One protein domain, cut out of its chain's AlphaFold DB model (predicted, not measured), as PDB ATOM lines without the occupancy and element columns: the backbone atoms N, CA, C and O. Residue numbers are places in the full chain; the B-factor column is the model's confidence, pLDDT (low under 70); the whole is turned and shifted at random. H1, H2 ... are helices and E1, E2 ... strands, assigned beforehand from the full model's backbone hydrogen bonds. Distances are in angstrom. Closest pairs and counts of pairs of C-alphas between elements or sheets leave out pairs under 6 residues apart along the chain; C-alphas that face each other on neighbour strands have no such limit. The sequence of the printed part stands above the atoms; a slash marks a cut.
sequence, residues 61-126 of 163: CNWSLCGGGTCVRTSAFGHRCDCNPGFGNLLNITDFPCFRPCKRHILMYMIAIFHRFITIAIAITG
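This is residues 61 to 126 of the 163 residues of an uncharacterized protein of Colocasia esculenta (UniProt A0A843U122). Picture a small compact head of loops round a two-strand hairpin, E1 and E2, with one long helix, H1, sticking out from it like a handle: residues 103 to 126 stand free. The printed part has 66 residues with two named strands and one named helix, in the order E1, E2, H1. The sheet, E1 - E2, is antiparallel, and the class is mixed, helices and strands, with under half of the residues in named elements. The whole is extended, a rod spanning 65 by 22 by 14 A, with a radius of gyration of the C-alphas of 19.6 A.

Look first at E1, residues 69 to 73, and E2, residues 79 to 83, a hairpin of antiparallel strands at 154 degrees. Across it, N 70 and O 82 are 2.9 A apart and N 72 and O 80 are 2.8 A apart, within hydrogen-bond range. C-alphas 69 and 83 face each other at 4.0 A. Farther along, residues 88 to 89 form a short antiparallel pairing with residues 98 to 99. H1, residues 104 to 125, is apart from E1, and in H1 every O i to N i+4 pair is within hydrogen-bond range.

Find C-alpha 69 at (378.660, 123.067, 268.340); from there E1 runs 13.0 A to Arg 73. E2 runs 12.8 A from His 79 to Cys 83. Find C-alpha 104 at (365.438, 124.845, 285.522); from there H1 runs 31.2 A to C-alpha 125 at (341.876, 134.620, 303.408).

Look to the C-alphas of Ala 76 and Gly 126 for the two farthest apart, 65.1 A. Without residues 103 to 126, the body spans 33 by 16 by 14 A. The printed part has no cut; the link from E1 to E2 is tight, and that from E2 to H1, residues 84 to 103, is long. In the B-factor column you will find a mean pLDDT of 81.7 over the printed part, with 16 residues under 70, among them residues 103 to 110.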
ATOM      1  N   CYS A  61     386.199 131.879 262.838       88.62
ATOM      2  CA  CYS A  61     386.177 130.659 263.640       88.62
ATOM      3  C   CYS A  61     387.412 130.403 264.508       88.62
ATOM      4  O   CYS A  61     387.335 129.572 265.407       88.62
ATOM      5  N   ASN A  62     388.535 131.089 264.282       85.62
ATOM      6  CA  ASN A  62     389.705 130.932 265.148       85.62
ATOM      7  C   ASN A  62     389.527 131.621 266.508       85.62
ATOM      8  O   ASN A  62     390.223 131.267 267.455       85.62
ATOM      9  N   TRP A  63     388.638 132.611 266.604       82.62
ATOM     10  CA  TRP A  63     388.364 133.355 267.838       82.62
ATOM     11  C   TRP A  63     386.931 133.162 268.349       82.62
ATOM     12  O   TRP A  63     386.617 133.570 269.467       82.62
ATOM     13  N   SER A  64     386.078 132.494 267.577       87.25
ATOM     14  CA  SER A  64     384.742 132.079 267.997       87.25
ATOM     15  C   SER A  64     384.772 130.836 268.878       87.25
ATOM     16  O   SER A  64     385.357 129.814 268.526       87.25
ATOM     17  N   LEU A  65     384.047 130.882 269.993       89.31
ATOM     18  CA  LEU A  65     383.859 129.740 270.885       89.31
ATOM     19  C   LEU A  65     382.424 129.228 270.765       89.31
ATOM     20  O   LEU A  65     381.531 129.730 271.435       89.31
ATOM     21  N   CYS A  66     382.197 128.204 269.938       93.62
ATOM     22  CA  CYS A  66     380.850 127.661 269.720       93.62
ATOM     23  C   CYS A  66     380.363 126.678 270.798       93.62
ATOM     24  O   CYS A  66     379.206 126.265 270.762       93.62
ATOM     25  N   GLY A  67     381.199 126.309 271.774       92.69
ATOM     26  CA  GLY A  67     380.809 125.388 272.846       92.69
ATOM     27  C   GLY A  67     380.410 124.012 272.302       92.69
ATOM     28  O   GLY A  67     381.201 123.357 271.632       92.69
ATOM     29  N   GLY A  68     379.179 123.567 272.576       92.31
ATOM     30  CA  GLY A  68     378.645 122.279 272.107       92.31
ATOM     31  C   GLY A  68     378.245 122.233 270.629       92.31
ATOM     32  O   GLY A  68     377.274 121.561 270.284       92.31
ATOM     33  N   GLY A  69     378.942 122.966 269.768       95.38
ATOM     34  CA  GLY A  69     378.660 123.067 268.340       95.38
ATOM     35  C   GLY A  69     379.919 123.326 267.525       95.38
ATOM     36  O   GLY A  69     381.010 123.513 268.066       95.38
ATOM     37  N   THR A  70     379.762 123.345 266.210       95.19
ATOM     38  CA  THR A  70     380.840 123.595 265.250       95.19
ATOM     39  C   THR A  70     380.756 125.010 264.702       95.19
ATOM     40  O   THR A  70     379.675 125.474 264.343       95.19
ATOM     41  N   CYS A  71     381.899 125.689 264.596       93.56
ATOM     42  CA  CYS A  71     381.943 126.998 263.960       93.56
ATOM     43  C   CYS A  71     381.910 126.875 262.436       93.56
ATOM     44  O   CYS A  71     382.693 126.131 261.843       93.56
ATOM     45  N   VAL A  72     381.048 127.668 261.809       92.94
ATOM     46  CA  VAL A  72     380.969 127.841 260.364       92.94
ATOM     47  C   VAL A  72     381.197 129.304 260.026       92.94
ATOM     48  O   VAL A  72     380.475 130.196 260.468       92.94
ATOM     49  N   ARG A  73     382.203 129.565 259.195       87.69
ATOM     50  CA  ARG A  73     382.494 130.914 258.714       87.69
ATOM     51  C   ARG A  73     381.433 131.351 257.706       87.69
ATOM     52  O   ARG A  73     381.202 130.664 256.716       87.69
ATOM     53  N   THR A  74     380.836 132.517 257.930       86.62
ATOM     54  CA  THR A  74     379.824 133.096 257.031       86.62
ATOM     55  C   THR A  74     380.387 134.231 256.184       86.62
ATOM     56  O   THR A  74     379.941 134.433 255.058       86.62
ATOM     57  N   SER A  75     381.392 134.959 256.678       80.56
ATOM     58  CA  SER A  75     382.033 136.048 255.934       80.56
ATOM     59  C   SER A  75     383.458 136.325 256.428       80.56
ATOM     60  O   SER A  75     384.034 135.550 257.192       80.56
ATOM     61  N   ALA A  76     384.057 137.431 255.973       76.06
ATOM     62  CA  ALA A  76     385.367 137.894 256.427       76.06
ATOM     63  C   ALA A  76     385.454 138.014 257.958       76.06
ATOM     64  O   ALA A  76     386.423 137.547 258.545       76.06
ATOM     65  N   PHE A  77     384.410 138.561 258.581       80.19
ATOM     66  CA  PHE A  77     384.347 138.803 260.025       80.19
ATOM     67  C   PHE A  77     383.203 138.046 260.713       80.19
ATOM     68  O   PHE A  77     383.154 137.981 261.936       80.19
ATOM     69  N   GLY A  78     382.291 137.459 259.936       85.00
ATOM     70  CA  GLY A  78     381.138 136.719 260.432       85.00
ATOM     71  C   GLY A  78     381.419 135.231 260.603       85.00
ATOM     72  O   GLY A  78     382.131 134.604 259.809       85.00
ATOM     73  N   HIS A  79     380.817 134.660 261.632       91.12
ATOM     74  CA  HIS A  79     380.732 133.228 261.869       91.12
ATOM     75  C   HIS A  79     379.338 132.904 262.384       91.12
ATOM     76  O   HIS A  79     378.638 133.794 262.839       91.12
ATOM     77  N   ARG A  80     378.978 131.630 262.349       94.69
ATOM     78  CA  ARG A  80     377.845 131.080 263.078       94.69
ATOM     79  C   ARG A  80     378.249 129.774 263.745       94.69
ATOM     80  O   ARG A  80     379.196 129.118 263.310       94.69
ATOM     81  N   CYS A  81     377.512 129.382 264.762       95.75
ATOM     82  CA  CYS A  81     377.659 128.137 265.480       95.75
ATOM     83  C   CYS A  81     376.519 127.189 265.100       95.75
ATOM     84  O   CYS A  81     375.344 127.432 265.389       95.75
ATOM     85  N   ASP A  82     376.883 126.085 264.453       96.69
ATOM     86  CA  ASP A  82     375.966 124.998 264.135       96.69
ATOM     87  C   ASP A  82     375.980 124.021 265.325       96.69
ATOM     88  O   ASP A  82     376.978 123.350 265.600       96.69
ATOM     89  N   CYS A  83     374.895 124.009 266.105       96.88
ATOM     90  CA  CYS A  83     374.831 123.259 267.360       96.88
ATOM     91  C   CYS A  83     374.631 121.757 267.151       96.88
ATOM     92  O   CYS A  83     373.818 121.330 266.330       96.88
ATOM     93  N   ASN A  84     375.306 120.951 267.976       96.44
ATOM     94  CA  ASN A  84     375.069 119.512 268.026       96.44
ATOM     95  C   ASN A  84     373.672 119.198 268.602       96.44
ATOM     96  O   ASN A  84     373.109 120.010 269.348       96.44
ATOM     97  N   PRO A  85     373.118 118.000 268.333       95.50
ATOM     98  CA  PRO A  85     371.827 117.588 268.876       95.50
ATOM     99  C   PRO A  85     371.734 117.768 270.401       95.50
ATOM    100  O   PRO A  85     372.620 117.355 271.151       95.50
ATOM    101  N   GLY A  86     370.645 118.392 270.861       89.62
ATOM    102  CA  GLY A  86     370.402 118.669 272.283       89.62
ATOM    103  C   GLY A  86     371.049 119.950 272.827       89.62
ATOM    104  O   GLY A  86     370.874 120.253 274.007       89.62
ATOM    105  N   PHE A  87     371.756 120.718 271.996       93.31
ATOM    106  CA  PHE A  87     372.203 122.075 272.304       93.31
ATOM    107  C   PHE A  87     371.386 123.094 271.509       93.31
ATOM    108  O   PHE A  87     370.912 122.813 270.410       93.31
ATOM    109  N   GLY A  88     371.232 124.289 272.066       92.44
ATOM    110  CA  GLY A  88     370.656 125.439 271.384       92.44
ATOM    111  C   GLY A  88     371.577 126.642 271.510       92.44
ATOM    112  O   GLY A  88     372.312 126.774 272.492       92.44
ATOM    113  N   ASN A  89     371.521 127.527 270.522       92.31
ATOM    114  CA  ASN A  89     372.181 128.817 270.620       92.31
ATOM    115  C   ASN A  89     371.524 129.662 271.713       92.31
ATOM    116  O   ASN A  89     370.297 129.637 271.886       92.31
ATOM    117  N   LEU A  90     372.320 130.453 272.428       85.44
ATOM    118  CA  LEU A  90     371.774 131.447 273.347       85.44
ATOM    119  C   LEU A  90     370.833 132.396 272.580       85.44
ATOM    120  O   LEU A  90     371.142 132.812 271.467       85.44
ATOM    121  N   LEU A  91     369.655 132.691 273.141       84.75
ATOM    122  CA  LEU A  91     368.621 133.530 272.506       84.75
ATOM    123  C   LEU A  91     368.162 133.059 271.109       84.75
ATOM    124  O   LEU A  91     367.521 133.826 270.396       84.75
ATOM    125  N   ASN A  92     368.458 131.813 270.718       90.12
ATOM    126  CA  ASN A  92     368.197 131.294 269.373       90.12
ATOM    127  C   ASN A  92     368.896 132.099 268.248       90.12
ATOM    128  O   ASN A  92     368.397 132.163 267.126       90.12
ATOM    129  N   ILE A  93     370.049 132.716 268.538       92.31
ATOM    130  CA  ILE A  93     370.850 133.492 267.575       92.31
ATOM    131  C   ILE A  93     372.129 132.722 267.242       92.31
ATOM    132  O   ILE A  93     372.910 132.415 268.134       92.31
ATOM    133  N   THR A  94     372.358 132.425 265.962       94.31
ATOM    134  CA  THR A  94     373.432 131.506 265.533       94.31
ATOM    135  C   THR A  94     374.852 132.039 265.726       94.31
ATOM    136  O   THR A  94     375.780 131.246 265.735       94.31
ATOM    137  N   ASP A  95     375.039 133.339 265.947       91.12
ATOM    138  CA  ASP A  95     376.354 133.910 266.271       91.12
ATOM    139  C   ASP A  95     376.787 133.609 267.720       91.12
ATOM    140  O   ASP A  95     377.948 133.797 268.080       91.12
ATOM    141  N   PHE A  96     375.861 133.162 268.580       92.50
ATOM    142  CA  PHE A  96     376.156 132.869 269.980       92.50
ATOM    143  C   PHE A  96     376.551 131.407 270.220       92.50
ATOM    144  O   PHE A  96     376.190 130.528 269.443       92.50
ATOM    145  N   PRO A  97     377.268 131.110 271.322       93.62
ATOM    146  CA  PRO A  97     377.678 129.747 271.635       93.62
ATOM    147  C   PRO A  97     376.495 128.801 271.886       93.62
ATOM    148  O   PRO A  97     375.434 129.197 272.385       93.62
ATOM    149  N   CYS A  98     376.724 127.517 271.615       95.25
ATOM    150  CA  CYS A  98     375.769 126.445 271.853       95.25
ATOM    151  C   CYS A  98     375.814 125.980 273.312       95.25
ATOM    152  O   CYS A  98     376.838 125.482 273.793       95.25
ATOM    153  N   PHE A  99     374.669 126.047 273.991       91.00
ATOM    154  CA  PHE A  99     374.480 125.575 275.363       91.00
ATOM    155  C   PHE A  99     373.402 124.495 275.429       91.00
ATOM    156  O   PHE A  99     372.450 124.491 274.648       91.00
ATOM    157  N   ARG A 100     373.521 123.568 276.386       90.19
ATOM    158  CA  ARG A 100     372.422 122.640 276.673       90.19
ATOM    159  C   ARG A 100     371.340 123.397 277.438       90.19
ATOM    160  O   ARG A 100     371.643 123.936 278.505       90.19
ATOM    161  N   PRO A 101     370.095 123.452 276.942       79.25
ATOM    162  CA  PRO A 101     369.025 124.119 277.660       79.25
ATOM    163  C   PRO A 101     368.745 123.381 278.974       79.25
ATOM    164  O   PRO A 101     368.223 122.266 278.998       79.25
ATOM    165  N   CYS A 102     369.079 124.021 280.093       74.00
ATOM    166  CA  CYS A 102     368.701 123.544 281.415       74.00
ATOM    167  C   CYS A 102     367.228 123.887 281.658       74.00
ATOM    168  O   CYS A 102     366.857 125.057 281.733       74.00
ATOM    169  N   LYS A 103     366.377 122.877 281.870       66.00
ATOM    170  CA  LYS A 103     364.929 123.054 282.127       66.00
ATOM    171  C   LYS A 103     364.598 123.821 283.424       66.00
ATOM    172  O   LYS A 103     363.429 124.000 283.755       66.00
ATOM    173  N   ARG A 104     365.605 124.273 284.180       59.59
ATOM    174  CA  ARG A 104     365.438 124.845 285.522       59.59
ATOM    175  C   ARG A 104     364.839 126.253 285.523       59.59
ATOM    176  O   ARG A 104     364.049 126.548 286.410       59.59
ATOM    177  N   HIS A 105     365.128 127.094 284.526       53.34
ATOM    178  CA  HIS A 105     364.642 128.484 284.529       53.34
ATOM    179  C   HIS A 105     363.139 128.615 284.248       53.34
ATOM    180  O   HIS A 105     362.479 129.454 284.854       53.34
ATOM    181  N   ILE A 106     362.572 127.758 283.395       58.88
ATOM    182  CA  ILE A 106     361.130 127.783 283.105       58.88
ATOM    183  C   ILE A 106     360.344 127.286 284.323       58.88
ATOM    184  O   ILE A 106     359.350 127.896 284.708       58.88
ATOM    185  N   LEU A 107     360.824 126.227 284.984       59.12
ATOM    186  CA  LEU A 107     360.163 125.695 286.173       59.12
ATOM    187  C   LEU A 107     360.207 126.696 287.339       59.12
ATOM    188  O   LEU A 107     359.192 126.905 287.990       59.12
ATOM    189  N   MET A 108     361.338 127.380 287.558       59.72
ATOM    190  CA  MET A 108     361.446 128.424 288.588       59.72
ATOM    191  C   MET A 108     360.550 129.635 288.298       59.72
ATOM    192  O   MET A 108     359.967 130.186 289.227       59.72
ATOM    193  N   TYR A 109     360.393 130.026 287.029       63.28
ATOM    194  CA  TYR A 109     359.519 131.136 286.642       63.28
ATOM    195  C   TYR A 109     358.034 130.798 286.845       63.28
ATOM    196  O   TYR A 109     357.292 131.593 287.418       63.28
ATOM    197  N   MET A 110     357.611 129.585 286.470       64.88
ATOM    198  CA  MET A 110     356.243 129.104 286.704       64.88
ATOM    199  C   MET A 110     355.945 128.934 288.199       64.88
ATOM    200  O   MET A 110     354.877 129.336 288.658       64.88
ATOM    201  N   ILE A 111     356.906 128.423 288.978       72.50
ATOM    202  CA  ILE A 111     356.799 128.351 290.443       72.50
ATOM    203  C   ILE A 111     356.711 129.758 291.044       72.50
ATOM    204  O   ILE A 111     355.877 129.977 291.911       72.50
ATOM    205  N   ALA A 112     357.497 130.733 290.577       67.62
ATOM    206  CA  ALA A 112     357.444 132.109 291.078       67.62
ATOM    207  C   ALA A 112     356.106 132.803 290.771       67.62
ATOM    208  O   ALA A 112     355.578 133.518 291.623       67.62
ATOM    209  N   ILE A 113     355.532 132.574 289.585       77.62
ATOM    210  CA  ILE A 113     354.197 133.068 289.221       77.62
ATOM    211  C   ILE A 113     353.137 132.434 290.129       77.62
ATOM    212  O   ILE A 113     352.332 133.146 290.727       77.62
ATOM    213  N   PHE A 114     353.172 131.111 290.292       79.12
ATOM    214  CA  PHE A 114     352.230 130.387 291.143       79.12
ATOM    215  C   PHE A 114     352.359 130.783 292.622       79.12
ATOM    216  O   PHE A 114     351.357 131.010 293.292       79.12
ATOM    217  N   HIS A 115     353.585 130.976 293.113       69.50
ATOM    218  CA  HIS A 115     353.860 131.448 294.470       69.50
ATOM    219  C   HIS A 115     353.330 132.871 294.692       69.50
ATOM    220  O   HIS A 115     352.760 133.145 295.744       69.50
ATOM    221  N   ARG A 116     353.427 133.762 293.691       77.50
ATOM    222  CA  ARG A 116     352.798 135.095 293.738       77.50
ATOM    223  C   ARG A 116     351.273 134.997 293.830       77.50
ATOM    224  O   ARG A 116     350.690 135.642 294.698       77.50
ATOM    225  N   PHE A 117     350.631 134.156 293.018       79.12
ATOM    226  CA  PHE A 117     349.182 133.922 293.098       79.12
ATOM    227  C   PHE A 117     348.748 133.355 294.456       79.12
ATOM    228  O   PHE A 117     347.775 133.837 295.034       79.12
ATOM    229  N   ILE A 118     349.496 132.394 295.003       75.88
ATOM    230  CA  ILE A 118     349.235 131.826 296.332       75.88
ATOM    231  C   ILE A 118     349.369 132.893 297.420       75.88
ATOM    232  O   ILE A 118     348.477 133.018 298.254       75.88
ATOM    233  N   THR A 119     350.433 133.702 297.414       67.75
ATOM    234  CA  THR A 119     350.602 134.767 298.421       67.75
ATOM    235  C   THR A 119     349.475 135.801 298.377       67.75
ATOM    236  O   THR A 119     349.023 136.246 299.430       67.75
ATOM    237  N   ILE A 120     348.965 136.131 297.184       73.88
ATOM    238  CA  ILE A 120     347.805 137.020 297.013       73.88
ATOM    239  C   ILE A 120     346.537 136.368 297.590       73.88
ATOM    240  O   ILE A 120     345.790 137.022 298.312       73.88
ATOM    241  N   ALA A 121     346.310 135.077 297.338       68.44
ATOM    242  CA  ALA A 121     345.149 134.349 297.858       68.44
ATOM    243  C   ALA A 121     345.175 134.176 299.392       68.44
ATOM    244  O   ALA A 121     344.139 134.288 300.050       68.44
ATOM    245  N   ILE A 122     346.352 133.947 299.981       67.62
ATOM    246  CA  ILE A 122     346.508 133.827 301.439       67.62
ATOM    247  C   ILE A 122     346.280 135.180 302.128       67.62
ATOM    248  O   ILE A 122     345.615 135.234 303.161       67.62
ATOM    249  N   ALA A 123     346.733 136.286 301.525       63.56
ATOM    250  CA  ALA A 123     346.471 137.633 302.039       63.56
ATOM    251  C   ALA A 123     344.967 137.983 302.082       63.56
ATOM    252  O   ALA A 123     344.541 138.715 302.971       63.56
ATOM    253  N   ILE A 124     344.158 137.435 301.166       70.06
ATOM    254  CA  ILE A 124     342.697 137.638 301.124       70.06
ATOM    255  C   ILE A 124     341.968 136.774 302.169       70.06
ATOM    256  O   ILE A 124     340.912 137.162 302.662       70.06
ATOM    257  N   THR A 125     342.519 135.607 302.517       67.31
ATOM    258  CA  THR A 125     341.876 134.620 303.408       67.31
ATOM    259  C   THR A 125     342.359 134.678 304.861       67.31
ATOM    260  O   THR A 125     341.759 134.040 305.722       67.31
ATOM    261  N   GLY A 126     343.403 135.462 305.158       56.38
ATOM    262  CA  GLY A 126     343.860 135.729 306.526       56.38
ATOM    263  C   GLY A 126     344.536 134.547 307.233       56.38
ATOM    264  O   GLY A 126     344.611 134.543 308.460       56.38
TER     265      GLY A 126